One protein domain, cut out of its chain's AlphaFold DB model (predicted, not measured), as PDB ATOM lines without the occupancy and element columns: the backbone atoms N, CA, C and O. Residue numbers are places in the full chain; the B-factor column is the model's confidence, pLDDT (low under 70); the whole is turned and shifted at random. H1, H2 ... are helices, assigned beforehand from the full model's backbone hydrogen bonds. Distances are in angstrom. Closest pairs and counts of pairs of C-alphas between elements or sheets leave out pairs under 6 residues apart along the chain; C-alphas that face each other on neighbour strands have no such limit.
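This is residues 52 to 118 of the 127 residues of the protein "ADP-ribosylglycohydrolase" of Nocardiopsis mwathae (UniProt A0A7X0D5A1). A long helix, H1, is followed by a stretch without a named element that folds back beside it, and a second long helix, H2, then sticks out as a free arm with residues 91 to 118. The whole lies flat, spanning 58 by 37 by 7 A. The printed part has 67 residues, with H1 then H2, no named strand, and class all helix. It is extended, with a radius of gyration of the C-alphas of 19.9 A.

H1, residues 52 to 74, begins with C-alpha 52 at (-50.598, -40.037, 21.356) and measures 33.0 A. H2, residues 90 to 117, measures 41.0 A and ends with C-alpha 117 at (-32.951, -42.865, 72.274).

H1 and H2 are apart. The N-to-C direction of H1 has 0.96 in x, that of H2 0.94 in z. In both helices every O i to N i+4 pair is within hydrogen-bond range.

The C-alphas farthest apart are those of Asn 74 and Arg 116, 58.0 A. The link of residues 75 to 89 is long. The printed part has no cut, and no printed residue is under 70 in pLDDT.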
ATOM      1  N   ASP A  52     -51.305 -40.941  22.267       90.44
ATOM      2  CA  ASP A  52     -50.598 -40.037  21.356       90.44
ATOM      3  C   ASP A  52     -49.803 -38.963  22.106       90.44
ATOM      4  O   ASP A  52     -48.700 -38.607  21.695       90.44
ATOM      5  N   THR A  53     -50.324 -38.466  23.233       92.00
ATOM      6  CA  THR A  53     -49.615 -37.486  24.072       92.00
ATOM      7  C   THR A  53     -48.377 -38.119  24.709       92.00
ATOM      8  O   THR A  53     -47.299 -37.523  24.687       92.00
ATOM      9  N   TYR A  54     -48.499 -39.351  25.216       92.38
ATOM     10  CA  TYR A  54     -47.361 -40.109  25.747       92.38
ATOM     11  C   TYR A  54     -46.312 -40.400  24.669       92.38
ATOM     12  O   TYR A  54     -45.115 -40.207  24.904       92.38
ATOM     13  N   LEU A  55     -46.745 -40.816  23.477       95.19
ATOM     14  CA  LEU A  55     -45.858 -41.066  22.342       95.19
ATOM     15  C   LEU A  55     -45.151 -39.785  21.892       95.19
ATOM     16  O   LEU A  55     -43.940 -39.796  21.670       95.19
ATOM     17  N   LEU A  56     -45.868 -38.664  21.817       96.50
ATOM     18  CA  LEU A  56     -45.291 -37.376  21.441       96.50
ATOM     19  C   LEU A  56     -44.266 -36.885  22.469       96.50
ATOM     20  O   LEU A  56     -43.214 -36.369  22.082       96.50
ATOM     21  N   ALA A  57     -44.527 -37.077  23.763       96.06
ATOM     22  CA  ALA A  57     -43.560 -36.782  24.816       96.06
ATOM     23  C   ALA A  57     -42.287 -37.631  24.653       96.06
ATOM     24  O   ALA A  57     -41.185 -37.086  24.665       96.06
ATOM     25  N   ALA A  58     -42.425 -38.937  24.398       96.12
ATOM     26  CA  ALA A  58     -41.285 -39.828  24.167       96.12
ATOM     27  C   ALA A  58     -40.460 -39.433  22.928       96.12
ATOM     28  O   ALA A  58     -39.230 -39.407  22.982       96.12
ATOM     29  N   ILE A  59     -41.125 -39.073  21.824       97.81
ATOM     30  CA  ILE A  59     -40.458 -38.570  20.615       97.81
ATOM     31  C   ILE A  59     -39.724 -37.261  20.919       97.81
ATOM     32  O   ILE A  59     -38.571 -37.093  20.526       97.81
ATOM     33  N   THR A  60     -40.362 -36.344  21.649       97.19
ATOM     34  CA  THR A  60     -39.765 -35.055  22.027       97.19
ATOM     35  C   THR A  60     -38.502 -35.251  22.862       97.19
ATOM     36  O   THR A  60     -37.480 -34.622  22.580       97.19
ATOM     37  N   ASP A  61     -38.541 -36.155  23.840       96.62
ATOM     38  CA  ASP A  61     -37.385 -36.501  24.670       96.62
ATOM     39  C   ASP A  61     -36.248 -37.094  23.826       96.62
ATOM     40  O   ASP A  61     -35.100 -36.667  23.949       96.62
ATOM     41  N   ALA A  62     -36.560 -38.013  22.905       96.31
ATOM     42  CA  ALA A  62     -35.570 -38.608  22.009       96.31
ATOM     43  C   ALA A  62     -34.917 -37.568  21.080       96.31
ATOM     44  O   ALA A  62     -33.701 -37.576  20.882       96.31
ATOM     45  N   VAL A  63     -35.699 -36.634  20.535       97.25
ATOM     46  CA  VAL A  63     -35.185 -35.553  19.676       97.25
ATOM     47  C   VAL A  63     -34.262 -34.622  20.463       97.25
ATOM     48  O   VAL A  63     -33.173 -34.286  19.991       97.25
ATOM     49  N   ARG A  64     -34.664 -34.232  21.678       96.38
ATOM     50  CA  ARG A  64     -33.851 -33.405  22.582       96.38
ATOM     51  C   ARG A  64     -32.547 -34.102  22.963       96.38
ATOM     52  O   ARG A  64     -31.495 -33.460  22.984       96.38
ATOM     53  N   GLU A  65     -32.604 -35.406  23.205       95.31
ATOM     54  CA  GLU A  65     -31.423 -36.223  23.465       95.31
ATOM     55  C   GLU A  65     -30.458 -36.200  22.283       95.31
ATOM     56  O   GLU A  65     -29.282 -35.871  22.440       95.31
ATOM     57  N   HIS A  66     -30.958 -36.483  21.081       95.75
ATOM     58  CA  HIS A  66     -30.133 -36.485  19.880       95.75
ATOM     59  C   HIS A  66     -29.500 -35.119  19.611       95.75
ATOM     60  O   HIS A  66     -28.301 -35.054  19.342       95.75
ATOM     61  N   ALA A  67     -30.256 -34.028  19.754       95.25
ATOM     62  CA  ALA A  67     -29.721 -32.677  19.613       95.25
ATOM     63  C   ALA A  67     -28.589 -32.401  20.619       95.25
ATOM     64  O   ALA A  67     -27.557 -31.829  20.260       95.25
ATOM     65  N   THR A  68     -28.750 -32.865  21.859       95.00
ATOM     66  CA  THR A  68     -27.742 -32.735  22.919       95.00
ATOM     67  C   THR A  68     -26.480 -33.525  22.589       95.00
ATOM     68  O   THR A  68     -25.379 -32.989  22.699       95.00
ATOM     69  N   LEU A  69     -26.619 -34.769  22.126       94.75
ATOM     70  CA  LEU A  69     -25.491 -35.600  21.704       94.75
ATOM     71  C   LEU A  69     -24.742 -34.971  20.525       94.75
ATOM     72  O   LEU A  69     -23.515 -34.888  20.544       94.75
ATOM     73  N   THR A  70     -25.466 -34.462  19.525       95.69
ATOM     74  CA  THR A  70     -24.862 -33.751  18.392       95.69
ATOM     75  C   THR A  70     -24.117 -32.500  18.854       95.69
ATOM     76  O   THR A  70     -22.990 -32.267  18.414       95.69
ATOM     77  N   ALA A  71     -24.685 -31.714  19.771       94.62
ATOM     78  CA  ALA A  71     -24.002 -30.555  20.341       94.62
ATOM     79  C   ALA A  71     -22.745 -30.965  21.128       94.62
ATOM     80  O   ALA A  71     -21.693 -30.347  20.968       94.62
ATOM     81  N   ALA A  72     -22.831 -32.034  21.925       95.56
ATOM     82  CA  ALA A  72     -21.730 -32.554  22.729       95.56
ATOM     83  C   ALA A  72     -20.544 -33.000  21.872       95.56
ATOM     84  O   ALA A  72     -19.409 -32.646  22.181       95.56
ATOM     85  N   VAL A  73     -20.799 -33.703  20.764       95.69
ATOM     86  CA  VAL A  73     -19.755 -34.142  19.820       95.69
ATOM     87  C   VAL A  73     -19.016 -32.957  19.190       95.69
ATOM     88  O   VAL A  73     -17.816 -33.046  18.942       95.69
ATOM     89  N   ASN A  74     -19.704 -31.838  18.961       93.56
ATOM     90  CA  ASN A  74     -19.123 -30.652  18.326       93.56
ATOM     91  C   ASN A  74     -18.536 -29.636  19.326       93.56
ATOM     92  O   ASN A  74     -17.981 -28.613  18.920       93.56
ATOM     93  N   ALA A  75     -18.645 -29.884  20.632       93.88
ATOM     94  CA  ALA A  75     -18.192 -28.957  21.658       93.88
ATOM     95  C   ALA A  75     -16.736 -29.204  22.071       93.88
ATOM     96  O   ALA A  75     -16.292 -30.335  22.244       93.88
ATOM     97  N   LYS A  76     -16.006 -28.118  22.360       93.94
ATOM     98  CA  LYS A  76     -14.653 -28.199  22.948       93.94
ATOM     99  C   LYS A  76     -14.649 -28.844  24.340       93.94
ATOM    100  O   LYS A  76     -13.656 -29.445  24.731       93.94
ATOM    101  N   ASN A  77     -15.743 -28.700  25.091       93.94
ATOM    102  CA  ASN A  77     -15.939 -29.350  26.385       93.94
ATOM    103  C   ASN A  77     -17.309 -30.055  26.424       93.94
ATOM    104  O   ASN A  77     -18.286 -29.460  26.884       93.94
ATOM    105  N   PRO A  78     -17.391 -31.317  25.968       88.69
ATOM    106  CA  PRO A  78     -18.648 -32.064  25.896       88.69
ATOM    107  C   PRO A  78     -19.340 -32.241  27.253       88.69
ATOM    108  O   PRO A  78     -20.563 -32.245  27.327       88.69
ATOM    109  N   ARG A  79     -18.570 -32.328  28.349       89.19
ATOM    110  CA  ARG A  79     -19.106 -32.521  29.712       89.19
ATOM    111  C   ARG A  79     -19.852 -31.302  30.254       89.19
ATOM    112  O   ARG A  79     -20.570 -31.426  31.239       89.19
ATOM    113  N   ALA A  80     -19.655 -30.129  29.652       91.44
ATOM    114  CA  ALA A  80     -20.362 -28.915  30.046       91.44
ATOM    115  C   ALA A  80     -21.804 -28.872  29.510       91.44
ATOM    116  O   ALA A  80     -22.617 -28.101  30.018       91.44
ATOM    117  N   ILE A  81     -22.127 -29.684  28.499       91.31
ATOM    118  CA  ILE A  81     -23.470 -29.746  27.928       91.31
ATOM    119  C   ILE A  81     -24.324 -30.652  28.809       91.31
ATOM    120  O   ILE A  81     -24.074 -31.850  28.933       91.31
ATOM    121  N   LYS A  82     -25.329 -30.054  29.451       91.69
ATOM    122  CA  LYS A  82     -26.271 -30.772  30.305       91.69
ATOM    123  C   LYS A  82     -27.325 -31.466  29.455       91.69
ATOM    124  O   LYS A  82     -27.852 -30.882  28.511       91.69
ATOM    125  N   ARG A  83     -27.642 -32.698  29.843       90.38
ATOM    126  CA  ARG A  83     -28.758 -33.448  29.283       90.38
ATOM    127  C   ARG A  83     -30.077 -32.782  29.699       90.38
ATOM    128  O   ARG A  83     -30.186 -32.394  30.863       90.38
ATOM    129  N   PRO A  84     -31.032 -32.599  28.777       92.00
ATOM    130  CA  PRO A  84     -32.315 -31.997  29.099       92.00
ATOM    131  C   PRO A  84     -33.138 -32.939  29.973       92.00
ATOM    132  O   PRO A  84     -33.089 -34.159  29.800       92.00
ATOM    133  N   ASP A  85     -33.917 -32.354  30.877       91.62
ATOM    134  CA  ASP A  85     -34.891 -33.111  31.648       91.62
ATOM    135  C   ASP A  85     -36.011 -33.624  30.720       91.62
ATOM    136  O   ASP A  85     -36.412 -32.910  29.783       91.62
ATOM    137  N   PRO A  86     -36.514 -34.852  30.950       91.25
ATOM    138  CA  PRO A  86     -37.654 -35.385  30.217       91.25
ATOM    139  C   PRO A  86     -38.888 -34.489  30.345       91.25
ATOM    140  O   PRO A  86     -39.068 -33.792  31.346       91.25
ATOM    141  N   VAL A  87     -39.775 -34.534  29.352       93.00
ATOM    142  CA  VAL A  87     -41.092 -33.894  29.457       93.00
ATOM    143  C   VAL A  87     -41.842 -34.492  30.659       93.00
ATOM    144  O   VAL A  87     -41.956 -35.719  30.731       93.00
ATOM    145  N   PRO A  88     -42.354 -33.662  31.589       90.75
ATOM    146  CA  PRO A  88     -43.051 -34.146  32.778       90.75
ATOM    147  C   PRO A  88     -44.350 -34.854  32.390       90.75
ATOM    148  O   PRO A  88     -45.166 -34.296  31.650       90.75
ATOM    149  N   ARG A  89     -44.534 -36.084  32.879       91.12
ATOM    150  CA  ARG A  89     -45.735 -36.902  32.651       91.12
ATOM    151  C   ARG A  89     -46.641 -36.885  33.885       91.12
ATOM    152  O   ARG A  89     -46.135 -36.804  35.000       91.12
ATOM    153  N   PRO A  90     -47.960 -37.093  33.729       89.00
ATOM    154  CA  PRO A  90     -48.871 -37.234  34.868       89.00
ATOM    155  C   PRO A  90     -48.481 -38.380  35.812       89.00
ATOM    156  O   PRO A  90     -48.674 -38.295  37.021       89.00
ATOM    157  N   THR A  91     -47.895 -39.454  35.274       83.00
ATOM    158  CA  THR A  91     -47.346 -40.557  36.076       83.00
ATOM    159  C   THR A  91     -46.180 -40.113  36.953       83.00
ATOM    160  O   THR A  91     -46.037 -40.608  38.067       83.00
ATOM    161  N   ASP A  92     -45.375 -39.161  36.479       85.38
ATOM    162  CA  ASP A  92     -44.205 -38.673  37.206       85.38
ATOM    163  C   ASP A  92     -44.646 -37.868  38.436       85.38
ATOM    164  O   ASP A  92     -44.043 -38.002  39.496       85.38
ATOM    165  N   GLU A  93     -45.732 -37.094  38.334       81.25
ATOM    166  CA  GLU A  93     -46.323 -36.364  39.467       81.25
ATOM    167  C   GLU A  93     -46.849 -37.322  40.545       81.25
ATOM    168  O   GLU A  93     -46.585 -37.130  41.734       81.25
ATOM    169  N   ALA A  94     -47.540 -38.391  40.139       81.38
ATOM    170  CA  ALA A  94     -48.030 -39.410  41.066       81.38
ATOM    171  C   ALA A  94     -46.878 -40.145  41.776       81.38
ATOM    172  O   ALA A  94     -46.933 -40.375  42.986       81.38
ATOM    173  N   GLU A  95     -45.806 -40.479  41.051       82.88
ATOM    174  CA  GLU A  95     -44.604 -41.072  41.646       82.88
ATOM    175  C   GLU A  95     -43.862 -40.105  42.575       82.88
ATOM    176  O   GLU A  95     -43.358 -40.525  43.618       82.88
ATOM    177  N   GLN A  96     -43.773 -38.824  42.210       84.69
ATOM    178  CA  GLN A  96     -43.140 -37.797  43.038       84.69
ATOM    179  C   GLN A  96     -43.892 -37.621  44.355       84.69
ATOM    180  O   GLN A  96     -43.265 -37.709  45.409       84.69
ATOM    181  N   ALA A  97     -45.219 -37.495  44.306       85.94
ATOM    182  CA  ALA A  97     -46.052 -37.414  45.502       85.94
ATOM    183  C   ALA A  97     -45.856 -38.638  46.417       85.94
ATOM    184  O   ALA A  97     -45.645 -38.488  47.620       85.94
ATOM    185  N   ALA A  98     -45.820 -39.848  45.847       87.25
ATOM    186  CA  ALA A  98     -45.577 -41.071  46.614       87.25
ATOM    187  C   ALA A  98     -44.173 -41.111  47.251       87.25
ATOM    188  O   ALA A  98     -44.013 -41.563  48.387       87.25
ATOM    189  N   ARG A  99     -43.135 -40.636  46.546       89.44
ATOM    190  CA  ARG A  99     -41.772 -40.536  47.102       89.44
ATOM    191  C   ARG A  99     -41.684 -39.495  48.211       89.44
ATOM    192  O   ARG A  99     -40.977 -39.722  49.191       89.44
ATOM    193  N   GLU A 100     -42.375 -38.370  48.068       90.00
ATOM    194  CA  GLU A 100     -42.424 -37.319  49.085       90.00
ATOM    195  C   GLU A 100     -43.102 -37.807  50.365       90.00
ATOM    196  O   GLU A 100     -42.553 -37.600  51.449       90.00
ATOM    197  N   GLU A 101     -44.213 -38.532  50.241       90.94
ATOM    198  CA  GLU A 101     -44.914 -39.158  51.364       90.94
ATOM    199  C   GLU A 101     -44.020 -40.183  52.082       90.94
ATOM    200  O   GLU A 101     -43.874 -40.148  53.304       90.94
ATOM    201  N   GLN A 102     -43.327 -41.046  51.333       89.44
ATOM    202  CA  GLN A 102     -42.358 -41.985  51.913       89.44
ATOM    203  C   GLN A 102     -41.208 -41.261  52.623       89.44
ATOM    204  O   GLN A 102     -40.792 -41.661  53.712       89.44
ATOM    205  N   ALA A 103     -40.693 -40.182  52.033       91.31
ATOM    206  CA  ALA A 103     -39.632 -39.385  52.636       91.31
ATOM    207  C   ALA A 103     -40.103 -38.644  53.898       91.31
ATOM    208  O   ALA A 103     -39.297 -38.415  54.800       91.31
ATOM    209  N   GLN A 104     -41.374 -38.247  53.972       91.25
ATOM    210  CA  GLN A 104     -41.986 -37.696  55.185       91.25
ATOM    211  C   GLN A 104     -42.118 -38.783  56.255       91.25
ATOM    212  O   GLN A 104     -41.578 -38.619  57.342       91.25
ATOM    213  N   ALA A 105     -42.662 -39.954  55.915       92.12
ATOM    214  CA  ALA A 105     -42.786 -41.071  56.853       92.12
ATOM    215  C   ALA A 105     -41.431 -41.533  57.431       92.12
ATOM    216  O   ALA A 105     -41.327 -41.873  58.611       92.12
ATOM    217  N   LEU A 106     -40.368 -41.526  56.615       93.44
ATOM    218  CA  LEU A 106     -39.007 -41.824  57.076       93.44
ATOM    219  C   LEU A 106     -38.468 -40.756  58.034       93.44
ATOM    220  O   LEU A 106     -37.793 -41.110  59.002       93.44
ATOM    221  N   ARG A 107     -38.757 -39.473  57.779       91.44
ATOM    222  CA  ARG A 107     -38.383 -38.369  58.675       91.44
ATOM    223  C   ARG A 107     -39.099 -38.494  60.015       91.44
ATOM    224  O   ARG A 107     -38.424 -38.538  61.039       91.44
ATOM    225  N   ASP A 108     -40.410 -38.693  59.996       93.00
ATOM    226  CA  ASP A 108     -41.223 -38.855  61.204       93.00
ATOM    227  C   ASP A 108     -40.771 -40.076  62.024       93.00
ATOM    228  O   ASP A 108     -40.641 -40.029  63.250       93.00
ATOM    229  N   GLY A 109     -40.463 -41.187  61.343       93.00
ATOM    230  CA  GLY A 109     -39.931 -42.396  61.971       93.00
ATOM    231  C   GLY A 109     -38.540 -42.194  62.580       93.00
ATOM    232  O   GLY A 109     -38.267 -42.692  63.677       93.00
ATOM    233  N   TYR A 110     -37.667 -41.451  61.897       91.38
ATOM    234  CA  TYR A 110     -36.349 -41.083  62.412       91.38
ATOM    235  C   TYR A 110     -36.468 -40.195  63.655       91.38
ATOM    236  O   TYR A 110     -35.849 -40.495  64.677       91.38
ATOM    237  N   GLU A 111     -37.314 -39.166  63.614       90.25
ATOM    238  CA  GLU A 111     -37.575 -38.282  64.753       90.25
ATOM    239  C   GLU A 111     -38.122 -39.056  65.958       90.25
ATOM    240  O   GLU A 111     -37.630 -38.900  67.080       90.25
ATOM    241  N   ALA A 112     -39.058 -39.982  65.733       88.19
ATOM    242  CA  ALA A 112     -39.582 -40.852  66.783       88.19
ATOM    243  C   ALA A 112     -38.502 -41.766  67.393       88.19
ATOM    244  O   ALA A 112     -38.499 -42.009  68.604       88.19
ATOM    245  N   MET A 113     -37.571 -42.276  66.578       89.44
ATOM    246  CA  MET A 113     -36.449 -43.090  67.055       89.44
ATOM    247  C   MET A 113     -35.472 -42.257  67.893       89.44
ATOM    248  O   MET A 113     -35.091 -42.676  68.989       89.44
ATOM    249  N   VAL A 114     -35.110 -41.061  67.421       90.94
ATOM    250  CA  VAL A 114     -34.225 -40.126  68.133       90.94
ATOM    251  C   VAL A 114     -34.838 -39.703  69.469       90.94
ATOM    252  O   VAL A 114     -34.151 -39.729  70.494       90.94
ATOM    253  N   ALA A 115     -36.140 -39.410  69.500       84.81
ATOM    254  CA  ALA A 115     -36.858 -39.059  70.725       84.81
ATOM    255  C   ALA A 115     -36.834 -40.187  71.775       84.81
ATOM    256  O   ALA A 115     -36.699 -39.915  72.969       84.81
ATOM    257  N   ARG A 116     -36.905 -41.458  71.347       82.00
ATOM    258  CA  ARG A 116     -36.789 -42.623  72.250       82.00
ATOM    259  C   ARG A 116     -35.370 -42.828  72.774       82.00
ATOM    260  O   ARG A 116     -35.206 -43.201  73.932       82.00
ATOM    261  N   LEU A 117     -34.357 -42.622  71.930       82.19
ATOM    262  CA  LEU A 117     -32.951 -42.865  72.274       82.19
ATOM    263  C   LEU A 117     -32.319 -41.713  73.067       82.19
ATOM    264  O   LEU A 117     -31.388 -41.940  73.837       82.19
ATOM    265  N   THR A 118     -32.828 -40.490  72.911       74.00
ATOM    266  CA  THR A 118     -32.300 -39.291  73.579       74.00
ATOM    267  C   THR A 118     -33.412 -38.424  74.186       74.00
ATOM    268  O   THR A 118     -33.726 -37.352  73.669       74.00
TER     269      THR A 118